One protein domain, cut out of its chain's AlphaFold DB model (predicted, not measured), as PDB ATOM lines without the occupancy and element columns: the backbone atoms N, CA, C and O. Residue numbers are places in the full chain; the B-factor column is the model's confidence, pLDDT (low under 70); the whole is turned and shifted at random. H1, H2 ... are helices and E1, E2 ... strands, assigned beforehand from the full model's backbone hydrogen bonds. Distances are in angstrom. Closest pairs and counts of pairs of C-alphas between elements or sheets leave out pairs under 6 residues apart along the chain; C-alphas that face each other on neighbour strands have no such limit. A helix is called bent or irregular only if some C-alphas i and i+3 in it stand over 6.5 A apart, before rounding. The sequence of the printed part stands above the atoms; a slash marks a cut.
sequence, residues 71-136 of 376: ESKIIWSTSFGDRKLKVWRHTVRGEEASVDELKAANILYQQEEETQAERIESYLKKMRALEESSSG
ATOM      1  N   GLU A  71     204.661 148.851 117.335       66.88
ATOM      2  CA  GLU A  71     203.725 148.445 118.384       66.88
ATOM      3  C   GLU A  71     204.451 147.685 119.492       66.88
ATOM      4  O   GLU A  71     205.136 146.697 119.248       66.88
ATOM      5  N   SER A  72     204.277 148.115 120.741       67.69
ATOM      6  CA  SER A  72     204.730 147.352 121.908       67.69
ATOM      7  C   SER A  72     203.544 146.632 122.540       67.69
ATOM      8  O   SER A  72     202.627 147.275 123.044       67.69
ATOM      9  N   LYS A  73     203.575 145.299 122.537       71.88
ATOM     10  CA  LYS A  73     202.598 144.441 123.210       71.88
ATOM     11  C   LYS A  73     203.215 143.900 124.496       71.88
ATOM     12  O   LYS A  73     204.308 143.337 124.490       71.88
ATOM     13  N   ILE A  74     202.513 144.087 125.607       71.38
ATOM     14  CA  ILE A  74     202.892 143.550 126.911       71.38
ATOM     15  C   ILE A  74     201.877 142.460 127.254       71.38
ATOM     16  O   ILE A  74     200.681 142.734 127.298       71.38
ATOM     17  N   ILE A  75     202.346 141.233 127.473       74.69
ATOM     18  CA  ILE A  75     201.498 140.086 127.816       74.69
ATOM     19  C   ILE A  75     201.853 139.650 129.227       74.69
ATOM     20  O   ILE A  75     203.020 139.438 129.540       74.69
ATOM     21  N   TRP A  76     200.857 139.532 130.096       74.25
ATOM     22  CA  TRP A  76     201.046 139.009 131.443       74.25
ATOM     23  C   TRP A  76     200.446 137.613 131.470       74.25
ATOM     24  O   TRP A  76     199.282 137.433 131.119       74.25
ATOM     25  N   SER A  77     201.233 136.622 131.867       78.56
ATOM     26  CA  SER A  77     200.742 135.266 132.084       78.56
ATOM     27  C   SER A  77     200.917 134.907 133.548       78.56
ATOM     28  O   SER A  77     202.008 135.046 134.098       78.56
ATOM     29  N   THR A  78     199.851 134.419 134.164       72.62
ATOM     30  CA  THR A  78     199.869 133.872 135.519       72.62
ATOM     31  C   THR A  78     199.493 132.403 135.446       72.62
ATOM     32  O   THR A  78     198.554 132.040 134.737       72.62
ATOM     33  N   SER A  79     200.211 131.553 136.172       68.81
ATOM     34  CA  SER A  79     199.874 130.140 136.316       68.81
ATOM     35  C   SER A  79     199.564 129.845 137.782       68.81
ATOM     36  O   SER A  79     200.274 130.235 138.707       68.81
ATOM     37  N   PHE A  80     198.429 129.183 138.017       65.00
ATOM     38  CA  PHE A  80     198.005 128.823 139.372       65.00
ATOM     39  C   PHE A  80     198.879 127.718 139.977       65.00
ATOM     40  O   PHE A  80     198.990 127.635 141.200       65.00
ATOM     41  N   GLY A  81     199.501 126.885 139.135       70.81
ATOM     42  CA  GLY A  81     200.336 125.769 139.578       70.81
ATOM     43  C   GLY A  81     201.708 126.202 140.093       70.81
ATOM     44  O   GLY A  81     202.213 125.612 141.041       70.81
ATOM     45  N   ASP A  82     202.293 127.250 139.510       72.19
ATOM     46  CA  ASP A  82     203.630 127.743 139.871       72.19
ATOM     47  C   ASP A  82     203.602 129.022 140.725       72.19
ATOM     48  O   ASP A  82     204.644 129.415 141.250       72.19
ATOM     49  N   ARG A  83     202.427 129.655 140.899       71.12
ATOM     50  CA  ARG A  83     202.238 130.950 141.584       71.12
ATOM     51  C   ARG A  83     203.176 132.043 141.058       71.12
ATOM     52  O   ARG A  83     203.537 132.958 141.801       71.12
ATOM     53  N   LYS A  84     203.584 131.958 139.791       66.81
ATOM     54  CA  LYS A  84     204.476 132.932 139.161       66.81
ATOM     55  C   LYS A  84     203.690 133.804 138.191       66.81
ATOM     56  O   LYS A  84     202.915 133.325 137.366       66.81
ATOM     57  N   LEU A  85     203.934 135.107 138.283       68.31
ATOM     58  CA  LEU A  85     203.540 136.072 137.266       68.31
ATOM     59  C   LEU A  85     204.725 136.253 136.318       68.31
ATOM     60  O   LEU A  85     205.800 136.667 136.749       68.31
ATOM     61  N   LYS A  86     204.529 135.957 135.035       73.94
ATOM     62  CA  LYS A  86     205.500 136.265 133.984       73.94
ATOM     63  C   LYS A  86     204.996 137.430 133.146       73.94
ATOM     64  O   LYS A  86     203.830 137.464 132.747       73.94
ATOM     65  N   VAL A  87     205.886 138.380 132.885       71.31
ATOM     66  CA  VAL A  87     205.625 139.543 132.036       71.31
ATOM     67  C   VAL A  87     206.465 139.403 130.780       71.31
ATOM     68  O   VAL A  87     207.690 139.405 130.836       71.31
ATOM     69  N   TRP A  88     205.792 139.306 129.644       70.75
ATOM     70  CA  TRP A  88     206.401 139.220 128.330       70.75
ATOM     71  C   TRP A  88     206.295 140.582 127.661       70.75
ATOM     72  O   TRP A  88     205.209 141.164 127.577       70.75
ATOM     73  N   ARG A  89     207.418 141.102 127.169       73.25
ATOM     74  CA  ARG A  89     207.451 142.333 126.381       73.25
ATOM     75  C   ARG A  89     207.817 141.987 124.949       73.25
ATOM     76  O   ARG A  89     208.895 141.462 124.690       73.25
ATOM     77  N   HIS A  90     206.933 142.324 124.020       65.31
ATOM     78  CA  HIS A  90     207.147 142.094 122.602       65.31
ATOM     79  C   HIS A  90     207.008 143.405 121.829       65.31
ATOM     80  O   HIS A  90     206.037 144.136 122.002       65.31
ATOM     81  N   THR A  91     207.997 143.722 120.996       66.25
ATOM     82  CA  THR A  91     207.989 144.927 120.158       66.25
ATOM     83  C   THR A  91     207.883 144.485 118.706       66.25
ATOM     84  O   THR A  91     208.821 143.887 118.190       66.25
ATOM     85  N   VAL A  92     206.746 144.762 118.069       65.12
ATOM     86  CA  VAL A  92     206.479 144.473 116.657       65.12
ATOM     87  C   VAL A  92     206.792 145.723 115.840       65.12
ATOM     88  O   VAL A  92     206.342 146.822 116.176       65.12
ATOM     89  N   ARG A  93     207.573 145.567 114.770       61.50
ATOM     90  CA  ARG A  93     207.767 146.594 113.740       61.50
ATOM     91  C   ARG A  93     207.073 146.116 112.467       61.50
ATOM     92  O   ARG A  93     207.352 145.006 112.029       61.50
ATOM     93  N   GLY A  94     206.198 146.933 111.888       62.62
ATOM     94  CA  GLY A  94     205.386 146.531 110.731       62.62
ATOM     95  C   GLY A  94     204.108 145.766 111.102       62.62
ATOM     96  O   GLY A  94     203.751 145.674 112.276       62.62
ATOM     97  N   GLU A  95     203.384 145.277 110.092       57.69
ATOM     98  CA  GLU A  95     202.033 144.718 110.268       57.69
ATOM     99  C   GLU A  95     202.021 143.257 110.761       57.69
ATOM    100  O   GLU A  95     201.068 142.872 111.436       57.69
ATOM    101  N   GLU A  96     203.088 142.470 110.556       58.19
ATOM    102  CA  GLU A  96     203.177 141.079 111.034       58.19
ATOM    103  C   GLU A  96     204.625 140.689 111.400       58.19
ATOM    104  O   GLU A  96     205.524 140.759 110.565       58.19
ATOM    105  N   ALA A  97     204.865 140.268 112.650       59.28
ATOM    106  CA  ALA A  97     206.137 139.652 113.051       59.28
ATOM    107  C   ALA A  97     206.201 138.211 112.529       59.28
ATOM    108  O   ALA A  97     205.224 137.464 112.647       59.28
ATOM    109  N   SER A  98     207.347 137.796 111.989       61.94
ATOM    110  CA  SER A  98     207.484 136.433 111.471       61.94
ATOM    111  C   SER A  98     207.510 135.405 112.613       61.94
ATOM    112  O   SER A  98     208.017 135.652 113.710       61.94
ATOM    113  N   VAL A  99     206.978 134.205 112.359       63.50
ATOM    114  CA  VAL A  99     206.968 133.097 113.336       63.50
ATOM    115  C   VAL A  99     208.386 132.725 113.795       63.50
ATOM    116  O   VAL A  99     208.576 132.287 114.932       63.50
ATOM    117  N   ASP A 100     209.389 132.925 112.941       68.75
ATOM    118  CA  ASP A 100     210.782 132.598 113.243       68.75
ATOM    119  C   ASP A 100     211.432 133.620 114.188       68.75
ATOM    120  O   ASP A 100     212.157 133.225 115.104       68.75
ATOM    121  N   GLU A 101     211.094 134.907 114.067       64.00
ATOM    122  CA  GLU A 101     211.511 135.940 115.029       64.00
ATOM    123  C   GLU A 101     210.932 135.679 116.425       64.00
ATOM    124  O   GLU A 101     211.633 135.813 117.430       64.00
ATOM    125  N   LEU A 102     209.671 135.237 116.499       62.78
ATOM    126  CA  LEU A 102     209.025 134.876 117.764       62.78
ATOM    127  C   LEU A 102     209.692 133.665 118.429       62.78
ATOM    128  O   LEU A 102     209.902 133.662 119.644       62.78
ATOM    129  N   LYS A 103     210.062 132.645 117.647       68.94
ATOM    130  CA  LYS A 103     210.797 131.479 118.159       68.94
ATOM    131  C   LYS A 103     212.186 131.865 118.661       68.94
ATOM    132  O   LYS A 103     212.561 131.441 119.751       68.94
ATOM    133  N   ALA A 104     212.920 132.685 117.909       71.62
ATOM    134  CA  ALA A 104     214.250 133.143 118.302       71.62
ATOM    135  C   ALA A 104     214.215 133.954 119.608       71.62
ATOM    136  O   ALA A 104     215.022 133.711 120.505       71.62
ATOM    137  N   ALA A 105     213.241 134.856 119.757       68.00
ATOM    138  CA  ALA A 105     213.066 135.631 120.982       68.00
ATOM    139  C   ALA A 105     212.742 134.740 122.194       68.00
ATOM    140  O   ALA A 105     213.339 134.909 123.253       68.00
ATOM    141  N   ASN A 106     211.846 133.757 122.043       70.19
ATOM    142  CA  ASN A 106     211.507 132.834 123.133       70.19
ATOM    143  C   ASN A 106     212.703 131.984 123.584       70.19
ATOM    144  O   ASN A 106     212.871 131.774 124.783       70.19
ATOM    145  N   ILE A 107     213.549 131.531 122.649       73.06
ATOM    146  CA  ILE A 107     214.772 130.783 122.980       73.06
ATOM    147  C   ILE A 107     215.730 131.653 123.804       73.06
ATOM    148  O   ILE A 107     216.247 131.189 124.818       73.06
ATOM    149  N   LEU A 108     215.931 132.916 123.410       71.94
ATOM    150  CA  LEU A 108     216.792 133.843 124.150       71.94
ATOM    151  C   LEU A 108     216.268 134.105 125.565       71.94
ATOM    152  O   LEU A 108     217.035 134.025 126.522       71.94
ATOM    153  N   TYR A 109     214.962 134.340 125.721       72.81
ATOM    154  CA  TYR A 109     214.373 134.549 127.045       72.81
ATOM    155  C   TYR A 109     214.488 133.316 127.945       72.81
ATOM    156  O   TYR A 109     214.742 133.453 129.138       72.81
ATOM    157  N   GLN A 110     214.341 132.114 127.389       72.25
ATOM    158  CA  GLN A 110     214.497 130.883 128.160       72.25
ATOM    159  C   GLN A 110     215.943 130.696 128.653       72.25
ATOM    160  O   GLN A 110     216.152 130.362 129.816       72.25
ATOM    161  N   GLN A 111     216.937 130.988 127.810       74.19
ATOM    162  CA  GLN A 111     218.351 130.956 128.203       74.19
ATOM    163  C   GLN A 111     218.678 132.013 129.270       74.19
ATOM    164  O   GLN A 111     219.411 131.743 130.224       74.19
ATOM    165  N   GLU A 112     218.114 133.217 129.154       73.62
ATOM    166  CA  GLU A 112     218.258 134.246 130.187       73.62
ATOM    167  C   GLU A 112     217.639 133.808 131.524       73.62
ATOM    168  O   GLU A 112     218.260 134.008 132.567       73.62
ATOM    169  N   GLU A 113     216.470 133.162 131.519       72.56
ATOM    170  CA  GLU A 113     215.849 132.627 132.739       72.56
ATOM    171  C   GLU A 113     216.718 131.554 133.412       72.56
ATOM    172  O   GLU A 113     216.898 131.592 134.632       72.56
ATOM    173  N   GLU A 114     217.289 130.631 132.635       72.62
ATOM    174  CA  GLU A 114     218.176 129.579 133.149       72.62
ATOM    175  C   GLU A 114     219.423 130.187 133.812       72.62
ATOM    176  O   GLU A 114     219.719 129.895 134.973       72.62
ATOM    177  N   THR A 115     220.086 131.137 133.146       79.06
ATOM    178  CA  THR A 115     221.268 131.810 133.717       79.06
ATOM    179  C   THR A 115     220.945 132.647 134.960       79.06
ATOM    180  O   THR A 115     221.766 132.760 135.875       79.06
ATOM    181  N   GLN A 116     219.753 133.247 135.032       74.50
ATOM    182  CA  GLN A 116     219.311 133.981 136.218       74.50
ATOM    183  C   GLN A 116     219.008 133.040 137.387       74.50
ATOM    184  O   GLN A 116     219.385 133.350 138.521       74.50
ATOM    185  N   ALA A 117     218.383 131.890 137.129       76.56
ATOM    186  CA  ALA A 117     218.115 130.882 138.148       76.56
ATOM    187  C   ALA A 117     219.420 130.351 138.771       76.56
ATOM    188  O   ALA A 117     219.541 130.328 139.997       76.56
ATOM    189  N   GLU A 118     220.428 130.046 137.948       81.94
ATOM    190  CA  GLU A 118     221.755 129.612 138.411       81.94
ATOM    191  C   GLU A 118     222.447 130.666 139.292       81.94
ATOM    192  O   GLU A 118     223.054 130.352 140.322       81.94
ATOM    193  N   ARG A 119     222.331 131.952 138.931       81.88
ATOM    194  CA  ARG A 119     222.875 133.055 139.742       81.88
ATOM    195  C   ARG A 119     222.186 133.150 141.098       81.88
ATOM    196  O   ARG A 119     222.869 133.310 142.109       81.88
ATOM    197  N   ILE A 120     220.858 133.047 141.133       82.31
ATOM    198  CA  ILE A 120     220.084 133.080 142.381       82.31
ATOM    199  C   ILE A 120     220.479 131.906 143.282       82.31
ATOM    200  O   ILE A 120     220.722 132.108 144.471       82.31
ATOM    201  N   GLU A 121     220.619 130.703 142.726       88.12
ATOM    202  CA  GLU A 121     221.065 129.529 143.481       88.12
ATOM    203  C   GLU A 121     222.477 129.722 144.061       88.12
ATOM    204  O   GLU A 121     222.718 129.440 145.239       88.12
ATOM    205  N   SER A 122     223.396 130.301 143.280       87.25
ATOM    206  CA  SER A 122     224.739 130.662 143.749       87.25
ATOM    207  C   SER A 122     224.705 131.653 144.919       87.25
ATOM    208  O   SER A 122     225.426 131.474 145.906       87.25
ATOM    209  N   TYR A 123     223.851 132.680 144.851       85.06
ATOM    210  CA  TYR A 123     223.698 133.650 145.938       85.06
ATOM    211  C   TYR A 123     223.093 133.028 147.196       85.06
ATOM    212  O   TYR A 123     223.592 133.289 148.290       85.06
ATOM    213  N   LEU A 124     222.087 132.160 147.062       89.44
ATOM    214  CA  LEU A 124     221.507 131.438 148.197       89.44
ATOM    215  C   LEU A 124     222.545 130.547 148.888       89.44
ATOM    216  O   LEU A 124     222.611 130.523 150.117       89.44
ATOM    217  N   LYS A 125     223.398 129.861 148.118       92.12
ATOM    218  CA  LYS A 125     224.488 129.048 148.673       92.12
ATOM    219  C   LYS A 125     225.506 129.898 149.441       92.12
ATOM    220  O   LYS A 125     225.939 129.497 150.517       92.12
ATOM    221  N   LYS A 126     225.863 131.075 148.915       91.19
ATOM    222  CA  LYS A 126     226.757 132.022 149.605       91.19
ATOM    223  C   LYS A 126     226.133 132.582 150.882       91.19
ATOM    224  O   LYS A 126     226.840 132.690 151.875       91.19
ATOM    225  N   MET A 127     224.837 132.903 150.873       87.88
ATOM    226  CA  MET A 127     224.144 133.371 152.080       87.88
ATOM    227  C   MET A 127     224.146 132.311 153.177       87.88
ATOM    228  O   MET A 127     224.552 132.629 154.286       87.88
ATOM    229  N   ARG A 128     223.813 131.049 152.870       90.81
ATOM    230  CA  ARG A 128     223.860 129.976 153.880       90.81
ATOM    231  C   ARG A 128     225.254 129.794 154.478       90.81
ATOM    232  O   ARG A 128     225.386 129.692 155.688       90.81
ATOM    233  N   ALA A 129     226.296 129.816 153.644       89.06
ATOM    234  CA  ALA A 129     227.673 129.712 154.128       89.06
ATOM    235  C   ALA A 129     228.064 130.887 155.048       89.06
ATOM    236  O   ALA A 129     228.781 130.696 156.029       89.06
ATOM    237  N   LEU A 130     227.584 132.100 154.751       87.38
ATOM    238  CA  LEU A 130     227.791 133.271 155.606       87.38
ATOM    239  C   LEU A 130     226.989 133.186 156.911       87.38
ATOM    240  O   LEU A 130     227.524 133.541 157.955       87.38
ATOM    241  N   GLU A 131     225.748 132.699 156.876       88.75
ATOM    242  CA  GLU A 131     224.921 132.486 158.073       88.75
ATOM    243  C   GLU A 131     225.549 131.445 159.009       88.75
ATOM    244  O   GLU A 131     225.677 131.693 160.208       88.75
ATOM    245  N   GLU A 132     226.025 130.322 158.464       89.56
ATOM    246  CA  GLU A 132     226.751 129.299 159.223       89.56
ATOM    247  C   GLU A 132     228.029 129.882 159.849       89.56
ATOM    248  O   GLU A 132     228.244 129.739 161.055       89.56
ATOM    249  N   SER A 133     228.831 130.625 159.076       86.88
ATOM    250  CA  SER A 133     230.036 131.293 159.586       86.88
ATOM    251  C   SER A 133     229.724 132.335 160.665       86.88
ATOM    252  O   SER A 133     230.450 132.421 161.653       86.88
ATOM    253  N   SER A 134     228.658 133.121 160.499       85.81
ATOM    254  CA  SER A 134     228.243 134.134 161.473       85.81
ATOM    255  C   SER A 134     227.753 133.494 162.770       85.81
ATOM    256  O   SER A 134     228.023 134.022 163.846       85.81
ATOM    257  N   SER A 135     227.056 132.356 162.688       86.12
ATOM    258  CA  SER A 135     226.612 131.613 163.870       86.12
ATOM    259  C   SER A 135     227.788 131.027 164.657       86.12
ATOM    260  O   SER A 135     227.805 131.107 165.884       86.12
ATOM    261  N   GLY A 136     228.815 130.523 163.958       83.94
ATOM    262  CA  GLY A 136     230.058 130.064 164.579       83.94
ATOM    263  C   GLY A 136     230.796 131.195 165.296       83.94
ATOM    264  O   GLY A 136     231.174 131.043 166.454       83.94
TER     265      GLY A 136
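Overview. This is residues 71 to 136 of the 376 residues of the protein "FBA1 protein" of Symbiodinium sp. CCMP2592 (UniProt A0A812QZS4). One long helix, H1, makes the long axis, and a narrow two-stranded hairpin, E1 and E2, crosses the first part of it at a slant, with E2 as the strand near H1 and residues 94 to 98 as the link between hairpin and helix. The contact between them is loose, and the far part of H1, residues 110 to 136, sticks out with nothing packed on it. The printed part has 66 residues, with two named strands and then one named helix along the chain, E1, E2, H1; the sheet has the order E1 - E2 and is antiparallel. The class is mixed, helices and strands. The whole is extended, a rod with a radius of gyration of the C-alphas of 18.3 A and spans of 63 by 24 by 19 A.

Along the chain. Find C-alpha 71 at (203.725, 148.445, 118.384); there E1 begins, and it runs over residues 71 to 79 for 25.9 A. After residues 80 to 83, look for C-alpha 84 at (204.476, 132.932, 139.161), where E2 begins; it holds residues 84 to 93 and is 29.0 A long. H1 holds residues 99 to 136; from Val 99 it runs 56.3 A to C-alpha 136 at (230.058, 130.064, 164.579).

Arrangement. Start with E1 and E2, a hairpin of antiparallel neighbour strands, with 161 degrees between their N-to-C directions. The C-alphas of Ser 72 and Thr 91 face each other at 4.4 A, and those of Thr 78 and Leu 85 at 4.6 A. In the backbone, look at N 73 and O 90, 2.8 A apart, and at N 86 and O 77, also 2.8 A apart; both pairs are within hydrogen-bond range. Going on to the helix, you will find E2 and H1 near each other, with no pair of C-alphas within 8 A but 5 pairs within 10 A. E1 and H1 are apart, with no C-alpha of the one within 8 A of the other. In H1 every O i to N i+4 pair is within hydrogen-bond range, and the helix is not bent.

Size, cuts and confidence. The two C-alphas farthest apart are those of Glu 95 and Gly 136, at 62.8 A. The printed part has no cut, and the links E1 to E2, of 4 residues, and E2 to H1, of 5 residues, are tight. Residues 79 to 84 stand free, as do residues 96 to 101, of which 99 to 101 belong to H1, and residues 110 to 136 of H1. The mean pLDDT of the printed part is 74.5; look in the B-factor column for values under 70 at 21 residues, among them residues 90 to 103.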